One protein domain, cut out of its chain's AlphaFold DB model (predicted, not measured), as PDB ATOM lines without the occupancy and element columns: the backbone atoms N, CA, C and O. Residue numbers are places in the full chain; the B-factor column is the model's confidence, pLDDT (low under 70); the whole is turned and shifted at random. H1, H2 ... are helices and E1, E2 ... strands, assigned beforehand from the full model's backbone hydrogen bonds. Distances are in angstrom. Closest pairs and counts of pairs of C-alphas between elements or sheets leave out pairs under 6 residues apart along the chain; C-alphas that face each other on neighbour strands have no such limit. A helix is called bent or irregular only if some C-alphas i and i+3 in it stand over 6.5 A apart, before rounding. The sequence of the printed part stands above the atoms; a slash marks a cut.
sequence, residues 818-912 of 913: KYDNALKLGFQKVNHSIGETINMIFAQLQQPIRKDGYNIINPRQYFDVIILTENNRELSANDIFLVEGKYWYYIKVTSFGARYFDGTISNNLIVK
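AT A GLANCE: This is residues 818 to 912 of the 913 residues of an uncharacterized protein of Spiroplasma melliferum (UniProt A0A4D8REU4). A single long helix, H2, runs slantwise over one face of a strongly twisted sheet of three strands, and a short irregular helix, H1, sits beside the later part of H2 and only grazes the sheet. Loops extend from both ends of the sheet, among them the long link of residues 869 to 884 between E1 and E2. The printed part has 95 residues, with elements in the order H1, H2, E1, E2, E3; the sheet's order is E1, E2, E3, antiparallel throughout. The class is mixed, helices and strands, with under half of the residues in named elements. The whole is compact, with a radius of gyration of the C-alphas of 13.3 A, and elongated, spanning 39 by 22 by 21 A.

HOW THE PARTS SIT: H1, residues 818 to 822, touches H2, residues 834 to 851, which meets it with residues 844 to 849 alone; their closest C-alphas, of Ala 822 and Gln 844, are 6.4 A apart. H2 is on the sheet of E1, residues 863 to 868, E2, residues 885 to 893, and E3, residues 904 to 912. Its height over the sheet is 7.9 A, and it lies over E1 and E2, slantwise to the strands, at 33 degrees to E1 on the local plane. The closest C-alphas of H2 and E1, of Ile 838 and Val 865, are 6.4 A apart. H1 only grazes the sheet, with residues 818 to 820. E1, E2 and E3 form a meander, each strand the antiparallel neighbour of the one before. In the hairpin E1 and E2, N 866 and O 890 are within hydrogen-bond range at 2.9 A. In the hairpin E2 and E3, N 887 and O 909 are at 2.8 A. Residues 828 to 829 pair, parallel, with residues 911 to 912 of E3. O i to N i+4 pairs are within range in 12 of 14 for H2 and 0 of 1 for H1, where 1 of 2 O i to N i+3 pairs is.

IN THESE COORDINATES: H1 begins at C-alpha 818, (-44.123, -41.702, -40.730), and is irregular: C-alphas 818 and 821 are 7.7 A apart. H2 is 26.7 A long from C-alpha 834, (-24.008, -34.305, -51.962), and is neither bent nor irregular, but only just: C-alphas 844 and 847 are 6.1 A apart. E1 is 16.4 A long, E2 26.6 A and E3 25.8 A, ending at C-alpha 912, (-23.319, -22.708, -44.188).

THE WHOLE: The two C-alphas farthest apart, of Gly 853 and Val 883, are 39.4 A apart. The printed part has no cut. The links H1 to H2, H2 to E1 and E1 to E2 are long; E2 to E3 is short. The mean pLDDT of the printed part is 86.1, and no printed residue is under 70.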
ATOM      1  N   LYS A 818     -44.240 -41.192 -42.106       89.38
ATOM      2  CA  LYS A 818     -44.123 -41.702 -40.730       89.38
ATOM      3  C   LYS A 818     -42.697 -41.550 -40.169       89.38
ATOM      4  O   LYS A 818     -42.536 -41.374 -38.965       89.38
ATOM      5  N   TYR A 819     -41.675 -41.586 -41.025       90.06
ATOM      6  CA  TYR A 819     -40.263 -41.506 -40.639       90.06
ATOM      7  C   TYR A 819     -39.644 -40.111 -40.792       90.06
ATOM      8  O   TYR A 819     -38.439 -39.966 -40.614       90.06
ATOM      9  N   ASP A 820     -40.442 -39.081 -41.077       85.81
ATOM     10  CA  ASP A 820     -39.958 -37.719 -41.337       85.81
ATOM     11  C   ASP A 820     -39.106 -37.164 -40.178       85.81
ATOM     12  O   ASP A 820     -37.969 -36.732 -40.354       85.81
ATOM     13  N   ASN A 821     -39.587 -37.334 -38.944       84.94
ATOM     14  CA  ASN A 821     -38.900 -36.884 -37.728       84.94
ATOM     15  C   ASN A 821     -37.580 -37.617 -37.425       84.94
ATOM     16  O   ASN A 821     -36.830 -37.189 -36.540       84.94
ATOM     17  N   ALA A 822     -37.302 -38.737 -38.104       83.50
ATOM     18  CA  ALA A 822     -36.048 -39.465 -37.939       83.50
ATOM     19  C   ALA A 822     -34.878 -38.805 -38.688       83.50
ATOM     20  O   ALA A 822     -33.723 -39.124 -38.409       83.50
ATOM     21  N   LEU A 823     -35.165 -37.875 -39.602       84.56
ATOM     22  CA  LEU A 823     -34.174 -37.201 -40.430       84.56
ATOM     23  C   LEU A 823     -33.680 -35.918 -39.754       84.56
ATOM     24  O   LEU A 823     -34.356 -34.891 -39.734       84.56
ATOM     25  N   LYS A 824     -32.465 -35.963 -39.204       82.81
ATOM     26  CA  LYS A 824     -31.785 -34.835 -38.552       82.81
ATOM     27  C   LYS A 824     -30.398 -34.671 -39.152       82.81
ATOM     28  O   LYS A 824     -29.411 -35.184 -38.629       82.81
ATOM     29  N   LEU A 825     -30.331 -33.968 -40.276       80.38
ATOM     30  CA  LEU A 825     -29.085 -33.818 -41.031       80.38
ATOM     31  C   LEU A 825     -28.166 -32.722 -40.467       80.38
ATOM     32  O   LEU A 825     -26.965 -32.771 -40.696       80.38
ATOM     33  N   GLY A 826     -28.698 -31.765 -39.696       79.19
ATOM     34  CA  GLY A 826     -27.934 -30.603 -39.222       79.19
ATOM     35  C   GLY A 826     -27.545 -29.639 -40.356       79.19
ATOM     36  O   GLY A 826     -28.006 -29.785 -41.491       79.19
ATOM     37  N   PHE A 827     -26.715 -28.634 -40.048       83.88
ATOM     38  CA  PHE A 827     -26.154 -27.734 -41.065       83.88
ATOM     39  C   PHE A 827     -25.068 -28.456 -41.868       83.88
ATOM     40  O   PHE A 827     -24.148 -29.019 -41.275       83.88
ATOM     41  N   GLN A 828     -25.152 -28.411 -43.197       87.31
ATOM     42  CA  GLN A 828     -24.076 -28.885 -44.074       87.31
ATOM     43  C   GLN A 828     -23.070 -27.768 -44.335       87.31
ATOM     44  O   GLN A 828     -23.403 -26.591 -44.195       87.31
ATOM     45  N   LYS A 829     -21.842 -28.121 -44.717       84.94
ATOM     46  CA  LYS A 829     -20.795 -27.136 -45.017       84.94
ATOM     47  C   LYS A 829     -20.662 -26.873 -46.512       84.94
ATOM     48  O   LYS A 829     -20.871 -27.777 -47.322       84.94
ATOM     49  N   VAL A 830     -20.257 -25.659 -46.879       83.75
ATOM     50  CA  VAL A 830     -19.801 -25.369 -48.247       83.75
ATOM     51  C   VAL A 830     -18.612 -26.286 -48.582       83.75
ATOM     52  O   VAL A 830     -17.754 -26.547 -47.740       83.75
ATOM     53  N   ASN A 831     -18.590 -26.804 -49.808       84.44
ATOM     54  CA  ASN A 831     -17.724 -27.855 -50.349       84.44
ATOM     55  C   ASN A 831     -17.954 -29.277 -49.803       84.44
ATOM     56  O   ASN A 831     -17.216 -30.189 -50.174       84.44
ATOM     57  N   HIS A 832     -18.978 -29.502 -48.971       84.81
ATOM     58  CA  HIS A 832     -19.359 -30.854 -48.552       84.81
ATOM     59  C   HIS A 832     -20.055 -31.629 -49.685       84.81
ATOM     60  O   HIS A 832     -20.739 -31.032 -50.522       84.81
ATOM     61  N   SER A 833     -19.890 -32.956 -49.709       88.38
ATOM     62  CA  SER A 833     -20.397 -33.828 -50.775       88.38
ATOM     63  C   SER A 833     -21.907 -34.063 -50.679       88.38
ATOM     64  O   SER A 833     -22.447 -34.429 -49.628       88.38
ATOM     65  N   ILE A 834     -22.592 -33.939 -51.822       87.75
ATOM     66  CA  ILE A 834     -24.008 -34.305 -51.962       87.75
ATOM     67  C   ILE A 834     -24.199 -35.808 -51.719       87.75
ATOM     68  O   ILE A 834     -25.114 -36.211 -50.998       87.75
ATOM     69  N   GLY A 835     -23.313 -36.646 -52.262       85.50
ATOM     70  CA  GLY A 835     -23.350 -38.099 -52.095       85.50
ATOM     71  C   GLY A 835     -23.207 -38.551 -50.639       85.50
ATOM     72  O   GLY A 835     -23.903 -39.479 -50.217       85.50
ATOM     73  N   GLU A 836     -22.370 -37.877 -49.846       85.56
ATOM     74  CA  GLU A 836     -22.246 -38.130 -48.401       85.56
ATOM     75  C   GLU A 836     -23.531 -37.756 -47.647       85.56
ATOM     76  O   GLU A 836     -24.024 -38.549 -46.843       85.56
ATOM     77  N   THR A 837     -24.151 -36.623 -47.987       87.56
ATOM     78  CA  THR A 837     -25.435 -36.200 -47.397       87.56
ATOM     79  C   THR A 837     -26.566 -37.185 -47.723       87.56
ATOM     80  O   THR A 837     -27.351 -37.558 -46.848       87.56
ATOM     81  N   ILE A 838     -26.635 -37.673 -48.966       89.00
ATOM     82  CA  ILE A 838     -27.600 -38.703 -49.384       89.00
ATOM     83  C   ILE A 838     -27.385 -40.011 -48.600       89.00
ATOM     84  O   ILE A 838     -28.348 -40.637 -48.153       89.00
ATOM     85  N   ASN A 839     -26.132 -40.417 -48.371       87.94
ATOM     86  CA  ASN A 839     -25.818 -41.585 -47.541       87.94
ATOM     87  C   ASN A 839     -26.268 -41.412 -46.086       87.94
ATOM     88  O   ASN A 839     -26.800 -42.359 -45.500       87.94
ATOM     89  N   MET A 840     -26.113 -40.212 -45.516       88.56
ATOM     90  CA  MET A 840     -26.620 -39.901 -44.176       88.56
ATOM     91  C   MET A 840     -28.144 -40.037 -44.106       88.56
ATOM     92  O   MET A 840     -28.652 -40.651 -43.169       88.56
ATOM     93  N   ILE A 841     -28.871 -39.539 -45.114       90.12
ATOM     94  CA  ILE A 841     -30.332 -39.685 -45.215       90.12
ATOM     95  C   ILE A 841     -30.735 -41.166 -45.219       90.12
ATOM     96  O   ILE A 841     -31.593 -41.581 -44.437       90.12
ATOM     97  N   PHE A 842     -30.090 -41.990 -46.051       90.25
ATOM     98  CA  PHE A 842     -30.378 -43.426 -46.104       90.25
ATOM     99  C   PHE A 842     -30.093 -44.138 -44.781       90.25
ATOM    100  O   PHE A 842     -30.911 -44.948 -44.339       90.25
ATOM    101  N   ALA A 843     -28.973 -43.827 -44.127       85.81
ATOM    102  CA  ALA A 843     -28.621 -44.406 -42.833       85.81
ATOM    103  C   ALA A 843     -29.629 -44.020 -41.734       85.81
ATOM    104  O   ALA A 843     -30.029 -44.870 -40.934       85.81
ATOM    105  N   GLN A 844     -30.085 -42.762 -41.726       89.31
ATOM    106  CA  GLN A 844     -31.067 -42.259 -40.761       89.31
ATOM    107  C   GLN A 844     -32.474 -42.837 -40.979       89.31
ATOM    108  O   GLN A 844     -33.175 -43.070 -39.998       89.31
ATOM    109  N   LEU A 845     -32.876 -43.153 -42.216       86.81
ATOM    110  CA  LEU A 845     -34.133 -43.870 -42.487       86.81
ATOM    111  C   LEU A 845     -34.066 -45.360 -42.155       86.81
ATOM    112  O   LEU A 845     -35.050 -45.945 -41.698       86.81
ATOM    113  N   GLN A 846     -32.919 -45.994 -42.389       87.94
ATOM    114  CA  GLN A 846     -32.786 -47.442 -42.272       87.94
ATOM    115  C   GLN A 846     -33.070 -47.953 -40.857       87.94
ATOM    116  O   GLN A 846     -33.718 -48.986 -40.695       87.94
ATOM    117  N   GLN A 847     -32.592 -47.241 -39.838       83.12
ATOM    118  CA  GLN A 847     -32.713 -47.660 -38.440       83.12
ATOM    119  C   GLN A 847     -34.175 -47.678 -37.942       83.12
ATOM    120  O   GLN A 847     -34.621 -48.735 -37.489       83.12
ATOM    121  N   PRO A 848     -34.966 -46.591 -38.068       86.44
ATOM    122  CA  PRO A 848     -36.394 -46.598 -37.739       86.44
ATOM    123  C   PRO A 848     -37.192 -47.659 -38.498       86.44
ATOM    124  O   PRO A 848     -38.015 -48.350 -37.902       86.44
ATOM    125  N   ILE A 849     -36.929 -47.831 -39.796       88.38
ATOM    126  CA  ILE A 849     -37.691 -48.768 -40.629       88.38
ATOM    127  C   ILE A 849     -37.383 -50.227 -40.256       88.38
ATOM    128  O   ILE A 849     -38.293 -51.054 -40.167       88.38
ATOM    129  N   ARG A 850     -36.114 -50.550 -39.965       84.12
ATOM    130  CA  ARG A 850     -35.730 -51.868 -39.430       84.12
ATOM    131  C   ARG A 850     -36.312 -52.111 -38.042       84.12
ATOM    132  O   ARG A 850     -36.767 -53.219 -37.772       84.12
ATOM    133  N   LYS A 851     -36.343 -51.087 -37.183       85.25
ATOM    134  CA  LYS A 851     -36.962 -51.160 -35.851       85.25
ATOM    135  C   LYS A 851     -38.462 -51.459 -35.932       85.25
ATOM    136  O   LYS A 851     -38.969 -52.220 -35.115       85.25
ATOM    137  N   ASP A 852     -39.140 -50.941 -36.954       85.56
ATOM    138  CA  ASP A 852     -40.544 -51.252 -37.244       85.56
ATOM    139  C   ASP A 852     -40.753 -52.652 -37.858       85.56
ATOM    140  O   ASP A 852     -41.896 -53.076 -38.063       85.56
ATOM    141  N   GLY A 853     -39.674 -53.407 -38.102       83.25
ATOM    142  CA  GLY A 853     -39.697 -54.809 -38.522       83.25
ATOM    143  C   GLY A 853     -39.676 -55.028 -40.034       83.25
ATOM    144  O   GLY A 853     -39.948 -56.138 -40.488       83.25
ATOM    145  N   TYR A 854     -39.376 -54.002 -40.833       87.25
ATOM    146  CA  TYR A 854     -39.179 -54.162 -42.275       87.25
ATOM    147  C   TYR A 854     -37.731 -54.577 -42.569       87.25
ATOM    148  O   TYR A 854     -36.781 -53.900 -42.169       87.25
ATOM    149  N   ASN A 855     -37.542 -55.672 -43.310       76.75
ATOM    150  CA  ASN A 855     -36.211 -56.183 -43.650       76.75
ATOM    151  C   ASN A 855     -35.577 -55.411 -44.828       76.75
ATOM    152  O   ASN A 855     -35.464 -55.919 -45.944       76.75
ATOM    153  N   ILE A 856     -35.183 -54.155 -44.589       78.88
ATOM    154  CA  ILE A 856     -34.512 -53.312 -45.589       78.88
ATOM    155  C   ILE A 856     -32.994 -53.420 -45.434       78.88
ATOM    156  O   ILE A 856     -32.364 -52.767 -44.590       78.88
ATOM    157  N   ILE A 857     -32.386 -54.261 -46.271       74.81
ATOM    158  CA  ILE A 857     -30.933 -54.472 -46.299       74.81
ATOM    159  C   ILE A 857     -30.226 -53.280 -46.959       74.81
ATOM    160  O   ILE A 857     -29.270 -52.761 -46.388       74.81
ATOM    161  N   ASN A 858     -30.757 -52.790 -48.085       82.56
ATOM    162  CA  ASN A 858     -30.224 -51.652 -48.832       82.56
ATOM    163  C   ASN A 858     -31.312 -50.582 -49.074       82.56
ATOM    164  O   ASN A 858     -32.140 -50.761 -49.968       82.56
ATOM    165  N   PRO A 859     -31.327 -49.466 -48.321       82.44
ATOM    166  CA  PRO A 859     -32.342 -48.415 -48.452       82.44
ATOM    167  C   PRO A 859     -32.433 -47.797 -49.852       82.44
ATOM    168  O   PRO A 859     -33.521 -47.404 -50.257       82.44
ATOM    169  N   ARG A 860     -31.329 -47.785 -50.618       84.81
ATOM    170  CA  ARG A 860     -31.274 -47.269 -52.000       84.81
ATOM    171  C   ARG A 860     -32.141 -48.058 -52.984       84.81
ATOM    172  O   ARG A 860     -32.475 -47.548 -54.038       84.81
ATOM    173  N   GLN A 861     -32.492 -49.305 -52.662       85.25
ATOM    174  CA  GLN A 861     -33.432 -50.084 -53.476       85.25
ATOM    175  C   GLN A 861     -34.887 -49.712 -53.199       85.25
ATOM    176  O   GLN A 861     -35.744 -50.051 -53.996       85.25
ATOM    177  N   TYR A 862     -35.176 -49.086 -52.058       86.81
ATOM    178  CA  TYR A 862     -36.537 -48.792 -51.616       86.81
ATOM    179  C   TYR A 862     -36.871 -47.314 -51.791       86.81
ATOM    180  O   TYR A 862     -38.029 -46.987 -52.057       86.81
ATOM    181  N   PHE A 863     -35.874 -46.434 -51.714       91.06
ATOM    182  CA  PHE A 863     -36.066 -44.993 -51.751       91.06
ATOM    183  C   PHE A 863     -35.041 -44.301 -52.653       91.06
ATOM    184  O   PHE A 863     -33.866 -44.665 -52.643       91.06
ATOM    185  N   ASP A 864     -35.489 -43.256 -53.345       90.06
ATOM    186  CA  ASP A 864     -34.654 -42.326 -54.102       90.06
ATOM    187  C   ASP A 864     -34.571 -40.996 -53.358       90.06
ATOM    188  O   ASP A 864     -35.592 -40.476 -52.900       90.06
ATOM    189  N   VAL A 865     -33.365 -40.434 -53.250       89.50
ATOM    190  CA  VAL A 865     -33.134 -39.133 -52.611       89.50
ATOM    191  C   VAL A 865     -32.658 -38.137 -53.654       89.50
ATOM    192  O   VAL A 865     -31.630 -38.347 -54.289       89.50
ATOM    193  N   ILE A 866     -33.394 -37.040 -53.786       89.62
ATOM    194  CA  ILE A 866     -33.119 -35.957 -54.731       89.62
ATOM    195  C   ILE A 866     -32.827 -34.694 -53.927       89.62
ATOM    196  O   ILE A 866     -33.653 -34.321 -53.096       89.62
ATOM    197  N   ILE A 867     -31.696 -34.028 -54.174       89.69
ATOM    198  CA  ILE A 867     -31.355 -32.740 -53.548       89.69
ATOM    199  C   ILE A 867     -31.408 -31.638 -54.607       89.69
ATOM    200  O   ILE A 867     -30.759 -31.729 -55.645       89.69
ATOM    201  N   LEU A 868     -32.184 -30.592 -54.334       87.81
ATOM    202  CA  LEU A 868     -32.387 -29.438 -55.199       87.81
ATOM    203  C   LEU A 868     -31.814 -28.172 -54.557       87.81
ATOM    204  O   LEU A 868     -31.895 -27.976 -53.341       87.81
ATOM    205  N   THR A 869     -31.291 -27.277 -55.388       85.31
ATOM    206  CA  THR A 869     -31.011 -25.891 -54.990       85.31
ATOM    207  C   THR A 869     -32.307 -25.106 -54.759       85.31
ATOM    208  O   THR A 869     -33.388 -25.542 -55.151       85.31
ATOM    209  N   GLU A 870     -32.206 -23.909 -54.173       80.50
ATOM    210  CA  GLU A 870     -33.350 -23.000 -53.978       80.50
ATOM    211  C   GLU A 870     -34.062 -22.626 -55.295       80.50
ATOM    212  O   GLU A 870     -35.270 -22.406 -55.305       80.50
ATOM    213  N   ASN A 871     -33.344 -22.669 -56.426       80.94
ATOM    214  CA  ASN A 871     -33.883 -22.444 -57.774       80.94
ATOM    215  C   ASN A 871     -34.348 -23.744 -58.469       80.94
ATOM    216  O   ASN A 871     -34.454 -23.778 -59.694       80.94
ATOM    217  N   ASN A 872     -34.591 -24.824 -57.718       78.88
ATOM    218  CA  ASN A 872     -35.041 -26.138 -58.205       78.88
ATOM    219  C   ASN A 872     -34.088 -26.865 -59.170       78.88
ATOM    220  O   ASN A 872     -34.512 -27.768 -59.892       78.88
ATOM    221  N   ARG A 873     -32.794 -26.529 -59.180       84.94
ATOM    222  CA  ARG A 873     -31.811 -27.313 -59.938       84.94
ATOM    223  C   ARG A 873     -31.424 -28.557 -59.141       84.94
ATOM    224  O   ARG A 873     -30.964 -28.424 -58.011       84.94
ATOM    225  N   GLU A 874     -31.573 -29.735 -59.739       85.38
ATOM    226  CA  GLU A 874     -31.129 -30.999 -59.144       85.38
ATOM    227  C   GLU A 874     -29.607 -31.105 -59.123       85.38
ATOM    228  O   GLU A 874     -28.930 -30.773 -60.102       85.38
ATOM    229  N   LEU A 875     -29.085 -31.528 -57.977       86.12
ATOM    230  CA  LEU A 875     -27.668 -31.758 -57.754       86.12
ATOM    231  C   LEU A 875     -27.357 -33.243 -57.907       86.12
ATOM    232  O   LEU A 875     -28.052 -34.099 -57.357       86.12
ATOM    233  N   SER A 876     -26.281 -33.538 -58.626       84.25
ATOM    234  CA  SER A 876     -25.763 -34.893 -58.768       84.25
ATOM    235  C   SER A 876     -25.093 -35.347 -57.473       84.25
ATOM    236  O   SER A 876     -24.507 -34.553 -56.741       84.25
ATOM    237  N   ALA A 877     -25.100 -36.652 -57.206       80.06
ATOM    238  CA  ALA A 877     -24.414 -37.225 -56.046       80.06
ATOM    239  C   ALA A 877     -22.888 -36.982 -56.055       80.06
ATOM    240  O   ALA A 877     -22.262 -37.035 -54.996       80.06
ATOM    241  N   ASN A 878     -22.304 -36.701 -57.226       84.69
ATOM    242  CA  ASN A 878     -20.887 -36.352 -57.372       84.69
ATOM    243  C   ASN A 878     -20.607 -34.854 -57.166       84.69
ATOM    244  O   ASN A 878     -19.444 -34.455 -57.147       84.69
ATOM    245  N   ASP A 879     -21.649 -34.032 -57.025       86.44
ATOM    246  CA  ASP A 879     -21.496 -32.603 -56.789       86.44
ATOM    247  C   ASP A 879     -21.129 -32.323 -55.321       86.44
ATOM    248  O   ASP A 879     -21.246 -33.168 -54.422       86.44
ATOM    249  N   ILE A 880     -20.709 -31.083 -55.076       87.50
ATOM    250  CA  ILE A 880     -20.498 -30.506 -53.747       87.50
ATOM    251  C   ILE A 880     -21.384 -29.271 -53.572       87.50
ATOM    252  O   ILE A 880     -21.773 -28.623 -54.547       87.50
ATOM    253  N   PHE A 881     -21.680 -28.895 -52.330       87.31
ATOM    254  CA  PHE A 881     -22.395 -27.648 -52.059       87.31
ATOM    255  C   PHE A 881     -21.494 -26.431 -52.303       87.31
ATOM    256  O   PHE A 881     -20.652 -26.110 -51.475       87.31
ATOM    257  N   LEU A 882     -21.661 -25.726 -53.423       82.81
ATOM    258  CA  LEU A 882     -20.789 -24.597 -53.788       82.81
ATOM    259  C   LEU A 882     -21.141 -23.269 -53.097       82.81
ATOM    260  O   LEU A 882     -20.304 -22.369 -53.046       82.81
ATOM    261  N   VAL A 883     -22.370 -23.121 -52.592       83.00
ATOM    262  CA  VAL A 883     -22.876 -21.853 -52.047       83.00
ATOM    263  C   VAL A 883     -23.581 -22.101 -50.713       83.00
ATOM    264  O   VAL A 883     -24.258 -23.110 -50.530       83.00
ATOM    265  N   GLU A 884     -23.404 -21.179 -49.768       84.94
ATOM    266  CA  GLU A 884     -24.202 -21.137 -48.540       84.94
ATOM    267  C   GLU A 884     -25.647 -20.758 -48.883       84.94
ATOM    268  O   GLU A 884     -25.890 -19.859 -49.686       84.94
ATOM    269  N   GLY A 885     -26.612 -21.457 -48.293       85.06
ATOM    270  CA  GLY A 885     -28.016 -21.252 -48.618       85.06
ATOM    271  C   GLY A 885     -28.905 -22.426 -48.243       85.06
ATOM    272  O   GLY A 885     -28.486 -23.397 -47.606       85.06
ATOM    273  N   LYS A 886     -30.174 -22.314 -48.627       86.06
ATOM    274  CA  LYS A 886     -31.197 -23.318 -48.364       86.06
ATOM    275  C   LYS A 886     -31.353 -24.238 -49.574       86.06
ATOM    276  O   LYS A 886     -31.523 -23.792 -50.701       86.06
ATOM    277  N   TYR A 887     -31.323 -25.533 -49.316       90.81
ATOM    278  CA  TYR A 887     -31.513 -26.599 -50.289       90.81
ATOM    279  C   TYR A 887     -32.720 -27.432 -49.868       90.81
ATOM    280  O   TYR A 887     -33.051 -27.508 -48.683       90.81
ATOM    281  N   TRP A 888     -33.378 -28.076 -50.823       87.56
ATOM    282  CA  TRP A 888     -34.469 -29.008 -50.546       87.56
ATOM    283  C   TRP A 888     -34.003 -30.421 -50.831       87.56
ATOM    284  O   TRP A 888     -33.364 -30.652 -51.850       87.56
ATOM    285  N   TYR A 889     -34.356 -31.378 -49.981       89.88
ATOM    286  CA  TYR A 889     -34.237 -32.785 -50.333       89.88
ATOM    287  C   TYR A 889     -35.601 -33.466 -50.317       89.88
ATOM    288  O   TYR A 889     -36.467 -33.172 -49.489       89.88
ATOM    289  N   TYR A 890     -35.775 -34.389 -51.253       89.75
ATOM    290  CA  TYR A 890     -36.972 -35.193 -51.423       89.75
ATOM    291  C   TYR A 890     -36.595 -36.659 -51.339       89.75
ATOM    292  O   TYR A 890     -35.654 -37.085 -52.001       89.75
ATOM    293  N   ILE A 891     -37.356 -37.429 -50.569       91.12
ATOM    294  CA  ILE A 891     -37.232 -38.881 -50.511       91.12
ATOM    295  C   ILE A 891     -38.489 -39.474 -51.114       91.12
ATOM    296  O   ILE A 891     -39.572 -39.343 -50.539       91.12
ATOM    297  N   LYS A 892     -38.344 -40.101 -52.274       89.75
ATOM    298  CA  LYS A 892     -39.433 -40.748 -53.002       89.75
ATOM    299  C   LYS A 892     -39.342 -42.253 -52.817       89.75
ATOM    300  O   LYS A 892     -38.251 -42.816 -52.782       89.75
ATOM    301  N   VAL A 893     -40.489 -42.909 -52.709       89.56
ATOM    302  CA  VAL A 893     -40.547 -44.372 -52.714       89.56
ATOM    303  C   VAL A 893     -40.354 -44.876 -54.146       89.56
ATOM    304  O   VAL A 893     -41.037 -44.433 -55.066       89.56
ATOM    305  N   THR A 894     -39.417 -45.801 -54.330       89.50
ATOM    306  CA  THR A 894     -39.149 -46.462 -55.620       89.50
ATOM    307  C   THR A 894     -40.226 -47.503 -55.946       89.50
ATOM    308  O   THR A 894     -41.022 -47.889 -55.088       89.50
ATOM    309  N   SER A 895     -40.204 -48.061 -57.160       83.38
ATOM    310  CA  SER A 895     -41.078 -49.181 -57.543       83.38
ATOM    311  C   SER A 895     -40.943 -50.404 -56.625       83.38
ATOM    312  O   SER A 895     -41.937 -51.059 -56.319       83.38
ATOM    313  N   PHE A 896     -39.739 -50.701 -56.130       84.44
ATOM    314  CA  PHE A 896     -39.517 -51.796 -55.183       84.44
ATOM    315  C   PHE A 896     -39.949 -51.417 -53.758       84.44
ATOM    316  O   PHE A 896     -40.495 -52.245 -53.027       84.44
ATOM    317  N   GLY A 897     -39.791 -50.145 -53.382       83.69
ATOM    318  CA  GLY A 897     -40.306 -49.598 -52.129       83.69
ATOM    319  C   GLY A 897     -41.832 -49.610 -52.026       83.69
ATOM    320  O   GLY A 897     -42.357 -49.825 -50.930       83.69
ATOM    321  N   ALA A 898     -42.534 -49.492 -53.159       86.81
ATOM    322  CA  ALA A 898     -43.997 -49.544 -53.253       86.81
ATOM    323  C   ALA A 898     -44.598 -50.867 -52.745       86.81
ATOM    324  O   ALA A 898     -45.778 -50.935 -52.406       86.81
ATOM    325  N   ARG A 899     -43.769 -51.913 -52.606       86.69
ATOM    326  CA  ARG A 899     -44.132 -53.171 -51.944       86.69
ATOM    327  C   ARG A 899     -44.591 -52.971 -50.498       86.69
ATOM    328  O   ARG A 899     -45.349 -53.800 -50.000       86.69
ATOM    329  N   TYR A 900     -44.138 -51.914 -49.825       89.69
ATOM    330  CA  TYR A 900     -44.469 -51.643 -48.424       89.69
ATOM    331  C   TYR A 900     -44.853 -50.187 -48.157       89.69
ATOM    332  O   TYR A 900     -45.684 -49.945 -47.282       89.69
ATOM    333  N   PHE A 901     -44.274 -49.225 -48.870       92.25
ATOM    334  CA  PHE A 901     -44.425 -47.806 -48.560       92.25
ATOM    335  C   PHE A 901     -45.033 -47.021 -49.712       92.25
ATOM    336  O   PHE A 901     -44.962 -47.431 -50.863       92.25
ATOM    337  N   ASP A 902     -45.591 -45.861 -49.403       92.00
ATOM    338  CA  ASP A 902     -46.008 -44.866 -50.386       92.00
ATOM    339  C   ASP A 902     -45.680 -43.446 -49.903       92.00
ATOM    340  O   ASP A 902     -45.219 -43.230 -48.780       92.00
ATOM    341  N   GLY A 903     -45.894 -42.459 -50.772       88.62
ATOM    342  CA  GLY A 903     -45.677 -41.048 -50.462       88.62
ATOM    343  C   GLY A 903     -44.235 -40.561 -50.642       88.62
ATOM    344  O   GLY A 903     -43.364 -41.256 -51.164       88.62
ATOM    345  N   THR A 904     -44.010 -39.318 -50.213       88.69
ATOM    346  CA  THR A 904     -42.742 -38.592 -50.372       88.69
ATOM    347  C   THR A 904     -42.464 -37.768 -49.116       88.69
ATOM    348  O   THR A 904     -43.363 -37.062 -48.635       88.69
ATOM    349  N   ILE A 905     -41.230 -37.814 -48.609       91.00
ATOM    350  CA  ILE A 905     -40.722 -36.850 -47.617       91.00
ATOM    351  C   ILE A 905     -40.095 -35.677 -48.369       91.00
ATOM    352  O   ILE A 905     -39.386 -35.891 -49.348       91.00
ATOM    353  N   SER A 906     -40.349 -34.447 -47.930       88.62
ATOM    354  CA  SER A 906     -39.739 -33.239 -48.486       88.62
ATOM    355  C   SER A 906     -39.336 -32.321 -47.349       88.62
ATOM    356  O   SER A 906     -40.187 -31.951 -46.545       88.62
ATOM    357  N   ASN A 907     -38.056 -31.971 -47.284       87.75
ATOM    358  CA  ASN A 907     -37.512 -31.173 -46.197       87.75
ATOM    359  C   ASN A 907     -36.389 -30.258 -46.659       87.75
ATOM    360  O   ASN A 907     -35.790 -30.431 -47.719       87.75
ATOM    361  N   ASN A 908     -36.093 -29.289 -45.800       85.50
ATOM    362  CA  ASN A 908     -35.028 -28.330 -46.015       85.50
ATOM    363  C   ASN A 908     -33.715 -28.787 -45.404       85.50
ATOM    364  O   ASN A 908     -33.665 -29.294 -44.285       85.50
ATOM    365  N   LEU A 909     -32.650 -28.510 -46.134       86.50
ATOM    366  CA  LEU A 909     -31.267 -28.659 -45.741       86.50
ATOM    367  C   LEU A 909     -30.623 -27.276 -45.803       86.50
ATOM    368  O   LEU A 909     -30.764 -26.572 -46.798       86.50
ATOM    369  N   ILE A 910     -29.934 -26.859 -44.747       87.25
ATOM    370  CA  ILE A 910     -29.261 -25.555 -44.725       87.25
ATOM    371  C   ILE A 910     -27.758 -25.797 -44.828       87.25
ATOM    372  O   ILE A 910     -27.198 -26.531 -44.013       87.25
ATOM    373  N   VAL A 911     -27.121 -25.167 -45.810       86.12
ATOM    374  CA  VAL A 911     -25.669 -25.176 -46.007       86.12
ATOM    375  C   VAL A 911     -25.108 -23.855 -45.497       86.12
ATOM    376  O   VAL A 911     -25.644 -22.811 -45.854       86.12
ATOM    377  N   LYS A 912     -24.040 -23.886 -44.697       83.44
ATOM    378  CA  LYS A 912     -23.319 -22.708 -44.188       83.44
ATOM    379  C   LYS A 912     -21.820 -22.835 -44.447       83.44
ATOM    380  O   LYS A 912     -21.341 -23.941 -44.691       83.44
TER     381      LYS A 912